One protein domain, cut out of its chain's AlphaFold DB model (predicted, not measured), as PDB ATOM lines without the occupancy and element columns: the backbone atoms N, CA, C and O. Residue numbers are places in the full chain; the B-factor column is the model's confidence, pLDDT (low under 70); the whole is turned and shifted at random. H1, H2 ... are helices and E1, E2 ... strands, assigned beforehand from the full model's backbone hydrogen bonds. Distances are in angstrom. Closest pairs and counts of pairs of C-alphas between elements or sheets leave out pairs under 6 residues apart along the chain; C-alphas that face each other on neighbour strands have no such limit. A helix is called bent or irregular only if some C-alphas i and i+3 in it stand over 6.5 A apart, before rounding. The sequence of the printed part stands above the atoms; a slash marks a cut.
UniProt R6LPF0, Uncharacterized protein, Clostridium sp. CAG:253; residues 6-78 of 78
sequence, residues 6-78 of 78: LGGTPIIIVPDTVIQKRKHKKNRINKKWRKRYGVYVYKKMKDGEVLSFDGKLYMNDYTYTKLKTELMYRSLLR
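AT A GLANCE: This is residues 6 to 78 of the 78 residues of an uncharacterized protein of Clostridium sp. CAG:253 (UniProt R6LPF0). A small sheet of three strands, E1, E3 and E2, has the long helix H2 leading away from it toward one end of the model, while the helix H1 stands far off toward the opposite end, at the turn of a long loop that goes out from E1 and comes back to E2. The two helices sit at the two ends of the longest axis with no contact between them, and H2 only grazes the sheet with its first turn, residues 61 to 64. The printed part has 73 residues, with two named helices and three named strands in the order E1, H1, E2, E3, H2; the sheet runs E1, E3, E2 and is mixed, and the class is mixed, helices and strands. The whole is extended, with a radius of gyration of the C-alphas of 17.8 A, and its C-alphas span 57 by 29 by 13 A, an outline that is only just flat.

IN THESE COORDINATES: Start with the sheet and find C-alpha 9 at (23.930, 10.613, -32.053); there E1 begins, and it runs through residues 9 to 14 over 15.7 A. Go on to residues 56 to 60 for E3, 13.3 A long, and to residues 50 to 53 for E2, 9.8 A long. H2 takes residues 61 to 76 and is the longest helix, 22.9 A from C-alpha 61 to C-alpha 76, which you find at (32.679, -1.369, -14.979). For H1, residues 26 to 37, look at C-alpha 26 at (13.857, 47.924, -14.187); from there the helix runs 16.3 A to C-alpha 37. Neither helix is bent.

HOW THE PARTS SIT: Look first at E3, the inner strand of the sheet, with the edge strands E1 and E2 as its two neighbours. E1 and E3 are parallel, at 33 degrees between their directions, and the C-alphas of Ile 11 and Leu 57 face each other at 4.7 A. Between these two strands N 12 and O 57 are 2.8 A apart and N 57 and O 10 are 2.9 A apart, both within hydrogen-bond range. E2 and E3 form a hairpin and are antiparallel, at 151 degrees; N 58 and O 51, 2.8 A apart, and N 53 and O 56, 2.9 A apart, are within hydrogen-bond range. E1 and E2 are apart. Follow E3 past its last residue, Asn 60, and H2 begins at once, by a tight link. H2 is on the sheet but only grazes it, with its residues 61 to 64; its closest C-alphas to E1 are those of Asp 61 and Ile 13, at 5.9 A. H1 is not on the sheet, and it is apart from E3 and from H2. In H1 and H2 every O i to N i+4 pair is within hydrogen-bond range.

THE WHOLE: The two C-alphas farthest apart are those of Lys 25 and Arg 78, at 59.1 A, while the first and last printed C-alphas, of Leu 6 and Arg 78, are 18.6 A apart. Residues 21 to 29, 32 to 38 and 69 to 78 stand free; without them the body of 47 residues spans 45 by 22 by 12 A. The links E1 to H1, with 11 residues, and H1 to E2, with 12, are long; E2 to E3 and E3 to H2 are tight. The printed part has no cut, and residue 78 is the chain's last. In the B-factor column the mean pLDDT of the printed part is 75.3; look at residues 16 to 29, 33 to 34, 37 to 43 and 77 to 78 for values under 70.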
ATOM      1  N   LEU A   6      26.523   9.942 -28.378       73.50
ATOM      2  CA  LEU A   6      25.897   8.781 -27.740       73.50
ATOM      3  C   LEU A   6      25.431   7.803 -28.821       73.50
ATOM      4  O   LEU A   6      24.475   8.086 -29.540       73.50
ATOM      5  N   GLY A   7      26.130   6.676 -28.973       70.00
ATOM      6  CA  GLY A   7      25.773   5.657 -29.970       70.00
ATOM      7  C   GLY A   7      25.703   6.187 -31.411       70.00
ATOM      8  O   GLY A   7      24.888   5.713 -32.190       70.00
ATOM      9  N   GLY A   8      26.501   7.209 -31.747       76.12
ATOM     10  CA  GLY A   8      26.478   7.879 -33.057       76.12
ATOM     11  C   GLY A   8      25.581   9.121 -33.142       76.12
ATOM     12  O   GLY A   8      25.642   9.834 -34.138       76.12
ATOM     13  N   THR A   9      24.805   9.430 -32.098       81.00
ATOM     14  CA  THR A   9      23.930  10.613 -32.053       81.00
ATOM     15  C   THR A   9      24.632  11.782 -31.345       81.00
ATOM     16  O   THR A   9      25.080  11.601 -30.208       81.00
ATOM     17  N   PRO A  10      24.735  12.977 -31.953       84.75
ATOM     18  CA  PRO A  10      25.365  14.138 -31.326       84.75
ATOM     19  C   PRO A  10      24.545  14.688 -30.151       84.75
ATOM     20  O   PRO A  10      23.330  14.876 -30.255       84.75
ATOM     21  N   ILE A  11      25.229  14.998 -29.047       84.31
ATOM     22  CA  ILE A  11      24.670  15.667 -27.869       84.31
ATOM     23  C   ILE A  11      25.080  17.143 -27.872       84.31
ATOM     24  O   ILE A  11      26.262  17.482 -27.942       84.31
ATOM     25  N   ILE A  12      24.095  18.024 -27.728       84.00
ATOM     26  CA  ILE A  12      24.267  19.460 -27.543       84.00
ATOM     27  C   ILE A  12      23.902  19.807 -26.100       84.00
ATOM     28  O   ILE A  12      22.747  19.707 -25.686       84.00
ATOM     29  N   ILE A  13      24.898  20.261 -25.340       82.88
ATOM     30  CA  ILE A  13      24.692  20.732 -23.970       82.88
ATOM     31  C   ILE A  13      24.136  22.152 -24.027       82.88
ATOM     32  O   ILE A  13      24.784  23.080 -24.521       82.88
ATOM     33  N   VAL A  14      22.917  22.327 -23.524       80.81
ATOM     34  CA  VAL A  14      22.276  23.638 -23.445       80.81
ATOM     35  C   VAL A  14      22.766  24.331 -22.171       80.81
ATOM     36  O   VAL A  14      22.514  23.830 -21.076       80.81
ATOM     37  N   PRO A  15      23.445  25.492 -22.264       71.12
ATOM     38  CA  PRO A  15      23.911  26.197 -21.080       71.12
ATOM     39  C   PRO A  15      22.718  26.709 -20.267       71.12
ATOM     40  O   PRO A  15      21.886  27.470 -20.773       71.12
ATOM     41  N   ASP A  16      22.678  26.327 -18.991       63.88
ATOM     42  CA  ASP A  16      21.606  26.674 -18.050       63.88
ATOM     43  C   ASP A  16      21.543  28.167 -17.719       63.88
ATOM     44  O   ASP A  16      20.521  28.672 -17.265       63.88
ATOM     45  N   THR A  17      22.625  28.910 -17.945       62.56
ATOM     46  CA  THR A  17      22.740  30.296 -17.495       62.56
ATOM     47  C   THR A  17      22.389  31.278 -18.608       62.56
ATOM     48  O   THR A  17      23.191  31.614 -19.478       62.56
ATOM     49  N   VAL A  18      21.171  31.825 -18.563       59.03
ATOM     50  CA  VAL A  18      20.844  33.027 -19.343       59.03
ATOM     51  C   VAL A  18      21.194  34.262 -18.529       59.03
ATOM     52  O   VAL A  18      20.449  34.682 -17.645       59.03
ATOM     53  N   ILE A  19      22.318  34.897 -18.857       56.22
ATOM     54  CA  ILE A  19      22.613  36.242 -18.363       56.22
ATOM     55  C   ILE A  19      21.725  37.222 -19.145       56.22
ATOM     56  O   ILE A  19      21.947  37.473 -20.329       56.22
ATOM     57  N   GLN A  20      20.693  37.772 -18.496       54.16
ATOM     58  CA  GLN A  20      19.826  38.791 -19.100       54.16
ATOM     59  C   GLN A  20      20.648  39.984 -19.623       54.16
ATOM     60  O   GLN A  20      21.363  40.646 -18.865       54.16
ATOM     61  N   LYS A  21      20.511  40.300 -20.921       53.16
ATOM     62  CA  LYS A  21      21.107  41.500 -21.533       53.16
ATOM     63  C   LYS A  21      20.395  42.771 -21.036       53.16
ATOM     64  O   LYS A  21      19.184  42.794 -20.824       53.16
ATOM     65  N   ARG A  22      21.161  43.845 -20.822       52.00
ATOM     66  CA  ARG A  22      20.702  45.101 -20.197       52.00
ATOM     67  C   ARG A  22      19.723  45.877 -21.097       52.00
ATOM     68  O   ARG A  22      20.105  46.335 -22.163       52.00
ATOM     69  N   LYS A  23      18.510  46.143 -20.600       54.00
ATOM     70  CA  LYS A  23      17.662  47.297 -20.975       54.00
ATOM     71  C   LYS A  23      17.246  48.046 -19.687       54.00
ATOM     72  O   LYS A  23      17.182  47.435 -18.625       54.00
ATOM     73  N   HIS A  24      17.103  49.368 -19.745       64.88
ATOM     74  CA  HIS A  24      17.129  50.378 -18.658       64.88
ATOM     75  C   HIS A  24      16.197  50.190 -17.413       64.88
ATOM     76  O   HIS A  24      15.354  49.300 -17.372       64.88
ATOM     77  N   LYS A  25      16.369  51.060 -16.387       58.88
ATOM     78  CA  LYS A  25      15.640  51.296 -15.092       58.88
ATOM     79  C   LYS A  25      15.137  50.087 -14.271       58.88
ATOM     80  O   LYS A  25      15.530  49.969 -13.108       58.88
ATOM     81  N   LYS A  26      14.351  49.162 -14.841       63.31
ATOM     82  CA  LYS A  26      13.857  47.924 -14.187       63.31
ATOM     83  C   LYS A  26      15.019  47.077 -13.635       63.31
ATOM     84  O   LYS A  26      14.941  46.500 -12.554       63.31
ATOM     85  N   ASN A  27      16.172  47.147 -14.301       60.09
ATOM     86  CA  ASN A  27      17.407  46.482 -13.893       60.09
ATOM     87  C   ASN A  27      18.172  47.135 -12.715       60.09
ATOM     88  O   ASN A  27      18.967  46.441 -12.081       60.09
ATOM     89  N   ARG A  28      17.945  48.417 -12.349       62.84
ATOM     90  CA  ARG A  28      18.532  49.013 -11.115       62.84
ATOM     91  C   ARG A  28      17.876  48.414  -9.874       62.84
ATOM     92  O   ARG A  28      18.570  48.079  -8.915       62.84
ATOM     93  N   ILE A  29      16.555  48.249  -9.935       66.44
ATOM     94  CA  ILE A  29      15.756  47.575  -8.910       66.44
ATOM     95  C   ILE A  29      16.216  46.121  -8.822       66.44
ATOM     96  O   ILE A  29      16.707  45.726  -7.766       66.44
ATOM     97  N   ASN A  30      16.236  45.382  -9.938       71.69
ATOM     98  CA  ASN A  30      16.744  44.007  -9.937       71.69
ATOM     99  C   ASN A  30      18.181  43.908  -9.407       71.69
ATOM    100  O   ASN A  30      18.460  42.990  -8.660       71.69
ATOM    101  N   LYS A  31      19.088  44.860  -9.681       73.25
ATOM    102  CA  LYS A  31      20.452  44.868  -9.105       73.25
ATOM    103  C   LYS A  31      20.456  45.055  -7.582       73.25
ATOM    104  O   LYS A  31      21.268  44.419  -6.912       73.25
ATOM    105  N   LYS A  32      19.582  45.912  -7.038       77.06
ATOM    106  CA  LYS A  32      19.419  46.104  -5.584       77.06
ATOM    107  C   LYS A  32      18.909  44.819  -4.930       77.06
ATOM    108  O   LYS A  32      19.506  44.371  -3.956       77.06
ATOM    109  N   TRP A  33      17.880  44.198  -5.507       69.12
ATOM    110  CA  TRP A  33      17.354  42.913  -5.037       69.12
ATOM    111  C   TRP A  33      18.385  41.790  -5.198       69.12
ATOM    112  O   TRP A  33      18.611  41.044  -4.261       69.12
ATOM    113  N   ARG A  34      19.130  41.754  -6.305       69.88
ATOM    114  CA  ARG A  34      20.188  40.768  -6.558       69.88
ATOM    115  C   ARG A  34      21.342  40.843  -5.564       69.88
ATOM    116  O   ARG A  34      21.879  39.822  -5.164       69.88
ATOM    117  N   LYS A  35      21.744  42.057  -5.173       71.12
ATOM    118  CA  LYS A  35      22.756  42.259  -4.123       71.12
ATOM    119  C   LYS A  35      22.252  41.841  -2.742       71.12
ATOM    120  O   LYS A  35      23.059  41.441  -1.920       71.12
ATOM    121  N   ARG A  36      20.948  41.983  -2.486       71.94
ATOM    122  CA  ARG A  36      20.339  41.725  -1.177       71.94
ATOM    123  C   ARG A  36      19.889  40.266  -1.001       71.94
ATOM    124  O   ARG A  36      19.935  39.779   0.116       71.94
ATOM    125  N   TYR A  37      19.494  39.587  -2.080       66.94
ATOM    126  CA  TYR A  37      18.864  38.258  -2.053       66.94
ATOM    127  C   TYR A  37      19.488  37.235  -3.029       66.94
ATOM    128  O   TYR A  37      19.006  36.113  -3.110       66.94
ATOM    129  N   GLY A  38      20.545  37.588  -3.776       59.97
ATOM    130  CA  GLY A  38      21.225  36.685  -4.721       59.97
ATOM    131  C   GLY A  38      20.748  36.781  -6.182       59.97
ATOM    132  O   GLY A  38      19.796  37.488  -6.515       59.97
ATOM    133  N   VAL A  39      21.460  36.115  -7.103       59.12
ATOM    134  CA  VAL A  39      21.107  36.053  -8.535       59.12
ATOM    135  C   VAL A  39      20.096  34.941  -8.778       59.12
ATOM    136  O   VAL A  39      20.426  33.779  -8.590       59.12
ATOM    137  N   TYR A  40      18.903  35.284  -9.269       58.91
ATOM    138  CA  TYR A  40      17.990  34.287  -9.827       58.91
ATOM    139  C   TYR A  40      18.526  33.830 -11.188       58.91
ATOM    140  O   TYR A  40      18.509  34.591 -12.159       58.91
ATOM    141  N   VAL A  41      19.054  32.609 -11.233       60.47
ATOM    142  CA  VAL A  41      19.431  31.926 -12.472       60.47
ATOM    143  C   VAL A  41      18.235  31.082 -12.892       60.47
ATOM    144  O   VAL A  41      17.829  30.178 -12.170       60.47
ATOM    145  N   TYR A  42      17.648  31.399 -14.042       61.75
ATOM    146  CA  TYR A  42      16.581  30.586 -14.616       61.75
ATOM    147  C   TYR A  42      17.210  29.482 -15.457       61.75
ATOM    148  O   TYR A  42      17.922  29.795 -16.412       61.75
ATOM    149  N   LYS A  43      16.937  28.219 -15.108       65.62
ATOM    150  CA  LYS A  43      17.316  27.064 -15.931       65.62
ATOM    151  C   LYS A  43      16.509  27.070 -17.230       65.62
ATOM    152  O   LYS A  43      15.310  27.353 -17.213       65.62
ATOM    153  N   LYS A  44      17.166  26.772 -18.353       72.12
ATOM    154  CA  LYS A  44      16.529  26.687 -19.680       72.12
ATOM    155  C   LYS A  44      15.832  25.349 -19.919       72.12
ATOM    156  O   LYS A  44      14.817  25.326 -20.601       72.12
ATOM    157  N   MET A  45      16.377  24.272 -19.362       80.25
ATOM    158  CA  MET A  45      15.778  22.938 -19.349       80.25
ATOM    159  C   MET A  45      15.717  22.439 -17.911       80.25
ATOM    160  O   MET A  45      16.576  22.799 -17.095       80.25
ATOM    161  N   LYS A  46      14.706  21.634 -17.583       82.12
ATOM    162  CA  LYS A  46      14.677  20.979 -16.276       82.12
ATOM    163  C   LYS A  46      15.673  19.824 -16.251       82.12
ATOM    164  O   LYS A  46      16.028  19.252 -17.278       82.12
ATOM    165  N   ASP A  47      16.103  19.477 -15.046       85.06
ATOM    166  CA  ASP A  47      16.955  18.314 -14.833       85.06
ATOM    167  C   ASP A  47      16.185  17.038 -15.210       85.06
ATOM    168  O   ASP A  47      15.034  16.864 -14.812       85.06
ATOM    169  N   GLY A  48      16.818  16.154 -15.981       83.19
ATOM    170  CA  GLY A  48      16.218  14.917 -16.484       83.19
ATOM    171  C   GLY A  48      15.446  15.058 -17.799       83.19
ATOM    172  O   GLY A  48      15.053  14.040 -18.363       83.19
ATOM    173  N   GLU A  49      15.251  16.273 -18.321       87.06
ATOM    174  CA  GLU A  49      14.625  16.472 -19.630       87.06
ATOM    175  C   GLU A  49      15.660  16.371 -20.759       87.06
ATOM    176  O   GLU A  49      16.733  16.979 -20.715       87.06
ATOM    177  N   VAL A  50      15.303  15.622 -21.804       86.81
ATOM    178  CA  VAL A  50      16.074  15.510 -23.045       86.81
ATOM    179  C   VAL A  50      15.138  15.796 -24.211       86.81
ATOM    180  O   VAL A  50      14.054  15.224 -24.300       86.81
ATOM    181  N   LEU A  51      15.561  16.681 -25.109       88.00
ATOM    182  CA  LEU A  51      14.843  16.988 -26.342       88.00
ATOM    183  C   LEU A  51      15.604  16.389 -27.520       88.00
ATOM    184  O   LEU A  51      16.789  16.662 -27.693       88.00
ATOM    185  N   SER A  52      14.930  15.593 -28.344       88.19
ATOM    186  CA  SER A  52      15.466  15.150 -29.627       88.19
ATOM    187  C   SER A  52      14.977  16.082 -30.732       88.19
ATOM    188  O   SER A  52      13.778  16.306 -30.897       88.19
ATOM    189  N   PHE A  53      15.907  16.658 -31.487       87.44
ATOM    190  CA  PHE A  53      15.573  17.499 -32.631       87.44
ATOM    191  C   PHE A  53      16.660  17.397 -33.698       87.44
ATOM    192  O   PHE A  53      17.843  17.491 -33.379       87.44
ATOM    193  N   ASP A  54      16.262  17.198 -34.958       86.88
ATOM    194  CA  ASP A  54      17.179  17.108 -36.107       86.88
ATOM    195  C   ASP A  54      18.301  16.058 -35.927       86.88
ATOM    196  O   ASP A  54      19.473  16.296 -36.212       86.88
ATOM    197  N   GLY A  55      17.965  14.900 -35.344       84.31
ATOM    198  CA  GLY A  55      18.948  13.849 -35.055       84.31
ATOM    199  C   GLY A  55      19.977  14.232 -33.984       84.31
ATOM    200  O   GLY A  55      20.991  13.555 -33.851       84.31
ATOM    201  N   LYS A  56      19.739  15.304 -33.221       89.38
ATOM    202  CA  LYS A  56      20.591  15.757 -32.117       89.38
ATOM    203  C   LYS A  56      19.833  15.672 -30.798       89.38
ATOM    204  O   LYS A  56      18.616  15.867 -30.754       89.38
ATOM    205  N   LEU A  57      20.554  15.390 -29.718       89.94
ATOM    206  CA  LEU A  57      20.009  15.355 -28.363       89.94
ATOM    207  C   LEU A  57      20.406  16.621 -27.615       89.94
ATOM    208  O   LEU A  57      21.586  16.902 -27.443       89.94
ATOM    209  N   TYR A  58      19.420  17.360 -27.137       87.31
ATOM    210  CA  TYR A  58      19.601  18.552 -26.327       87.31
ATOM    211  C   TYR A  58      19.293  18.209 -24.878       87.31
ATOM    212  O   TYR A  58      18.222  17.684 -24.574       87.31
ATOM    213  N   MET A  59      20.229  18.499 -23.983       88.25
ATOM    214  CA  MET A  59      20.063  18.265 -22.550       88.25
ATOM    215  C   MET A  59      20.860  19.291 -21.753       88.25
ATOM    216  O   MET A  59      21.775  19.930 -22.283       88.25
ATOM    217  N   ASN A  60      20.512  19.466 -20.481       88.38
ATOM    218  CA  ASN A  60      21.304  20.305 -19.591       88.38
ATOM    219  C   ASN A  60      22.567  19.577 -19.097       88.38
ATOM    220  O   ASN A  60      22.697  18.354 -19.202       88.38
ATOM    221  N   ASP A  61      23.497  20.353 -18.547       85.62
ATOM    222  CA  ASP A  61      24.805  19.859 -18.108       85.62
ATOM    223  C   ASP A  61      24.683  18.808 -16.990       85.62
ATOM    224  O   ASP A  61      25.342  17.767 -17.006       85.62
ATOM    225  N   TYR A  62      23.746  19.020 -16.062       86.56
ATOM    226  CA  TYR A  62      23.471  18.078 -14.977       86.56
ATOM    227  C   TYR A  62      23.040  16.699 -15.498       86.56
ATOM    228  O   TYR A  62      23.580  15.669 -15.086       86.56
ATOM    229  N   THR A  63      22.094  16.677 -16.437       87.56
ATOM    230  CA  THR A  63      21.547  15.444 -17.017       87.56
ATOM    231  C   THR A  63      22.616  14.703 -17.807       87.56
ATOM    232  O   THR A  63      22.752  13.488 -17.654       87.56
ATOM    233  N   TYR A  64      23.438  15.430 -18.570       87.31
ATOM    234  CA  TYR A  64      24.577  14.852 -19.278       87.31
ATOM    235  C   TYR A  64      25.575  14.187 -18.318       87.31
ATOM    236  O   TYR A  64      25.966  13.034 -18.515       87.31
ATOM    237  N   THR A  65      25.951  14.880 -17.242       87.56
ATOM    238  CA  THR A  65      26.937  14.382 -16.270       87.56
ATOM    239  C   THR A  65      26.438  13.127 -15.554       87.56
ATOM    240  O   THR A  65      27.185  12.156 -15.388       87.56
ATOM    241  N   LYS A  66      25.155  13.111 -15.176       89.31
ATOM    242  CA  LYS A  66      24.519  11.941 -14.563       89.31
ATOM    243  C   LYS A  66      24.505  10.750 -15.523       89.31
ATOM    244  O   LYS A  66      24.927   9.661 -15.145       89.31
ATOM    245  N   LEU A  67      24.115  10.979 -16.776       87.12
ATOM    246  CA  LEU A  67      24.070   9.946 -17.810       87.12
ATOM    247  C   LEU A  67      25.461   9.364 -18.103       87.12
ATOM    248  O   LEU A  67      25.622   8.147 -18.176       87.12
ATOM    249  N   LYS A  68      26.494  10.211 -18.189       86.62
ATOM    250  CA  LYS A  68      27.889   9.773 -18.337       86.62
ATOM    251  C   LYS A  68      28.337   8.894 -17.169       86.62
ATOM    252  O   LYS A  68      28.963   7.858 -17.381       86.62
ATOM    253  N   THR A  69      28.000   9.303 -15.948       87.94
ATOM    254  CA  THR A  69      28.342   8.570 -14.726       87.94
ATOM    255  C   THR A  69      27.683   7.190 -14.720       87.94
ATOM    256  O   THR A  69      28.368   6.187 -14.534       87.94
ATOM    257  N   GLU A  70      26.382   7.111 -15.009       87.44
ATOM    258  CA  GLU A  70      25.654   5.836 -15.086       87.44
ATOM    259  C   GLU A  70      26.217   4.898 -16.163       87.44
ATOM    260  O   GLU A  70      26.353   3.696 -15.923       87.44
ATOM    261  N   LEU A  71      26.595   5.429 -17.329       85.31
ATOM    262  CA  LEU A  71      27.234   4.639 -18.385       85.31
ATOM    263  C   LEU A  71      28.599   4.093 -17.953       85.31
ATOM    264  O   LEU A  71      28.881   2.920 -18.202       85.31
ATOM    265  N   MET A  72      29.419   4.903 -17.277       83.62
ATOM    266  CA  MET A  72      30.696   4.438 -16.727       83.62
ATOM    267  C   MET A  72      30.489   3.313 -15.711       83.62
ATOM    268  O   MET A  72      31.126   2.267 -15.833       83.62
ATOM    269  N   TYR A  73      29.559   3.469 -14.763       84.75
ATOM    270  CA  TYR A  73      29.245   2.411 -13.796       84.75
ATOM    271  C   TYR A  73      28.793   1.116 -14.477       84.75
ATOM    272  O   TYR A  73      29.277   0.041 -14.132       84.75
ATOM    273  N   ARG A  74      27.918   1.201 -15.486       81.25
ATOM    274  CA  ARG A  74      27.487   0.021 -16.254       81.25
ATOM    275  C   ARG A  74      28.629  -0.649 -17.013       81.25
ATOM    276  O   ARG A  74      28.609  -1.865 -17.153       81.25
ATOM    277  N   SER A  75      29.602   0.120 -17.503       78.19
ATOM    278  CA  SER A  75      30.770  -0.435 -18.197       78.19
ATOM    279  C   SER A  75      31.742  -1.160 -17.266       78.19
ATOM    280  O   SER A  75      32.396  -2.092 -17.704       78.19
ATOM    281  N   LEU A  76      31.812  -0.755 -15.993       75.88
ATOM    282  CA  LEU A  76      32.679  -1.369 -14.979       75.88
ATOM    283  C   LEU A  76      32.091  -2.649 -14.372       75.88
ATOM    284  O   LEU A  76      32.827  -3.466 -13.836       75.88
ATOM    285  N   LEU A  77      30.766  -2.798 -14.414       69.81
ATOM    286  CA  LEU A  77      30.049  -3.974 -13.908       69.81
ATOM    287  C   LEU A  77      29.926  -5.103 -14.944       69.81
ATOM    288  O   LEU A  77      29.293  -6.118 -14.659       69.81
ATOM    289  N   ARG A  78      30.470  -4.906 -16.147       52.97
ATOM    290  CA  ARG A  78      30.435  -5.854 -17.260       52.97
ATOM    291  C   ARG A  78      31.802  -6.487 -17.452       52.97
ATOM    292  O   ARG A  78      31.815  -7.684 -17.804       52.97
TER     293      ARG A  78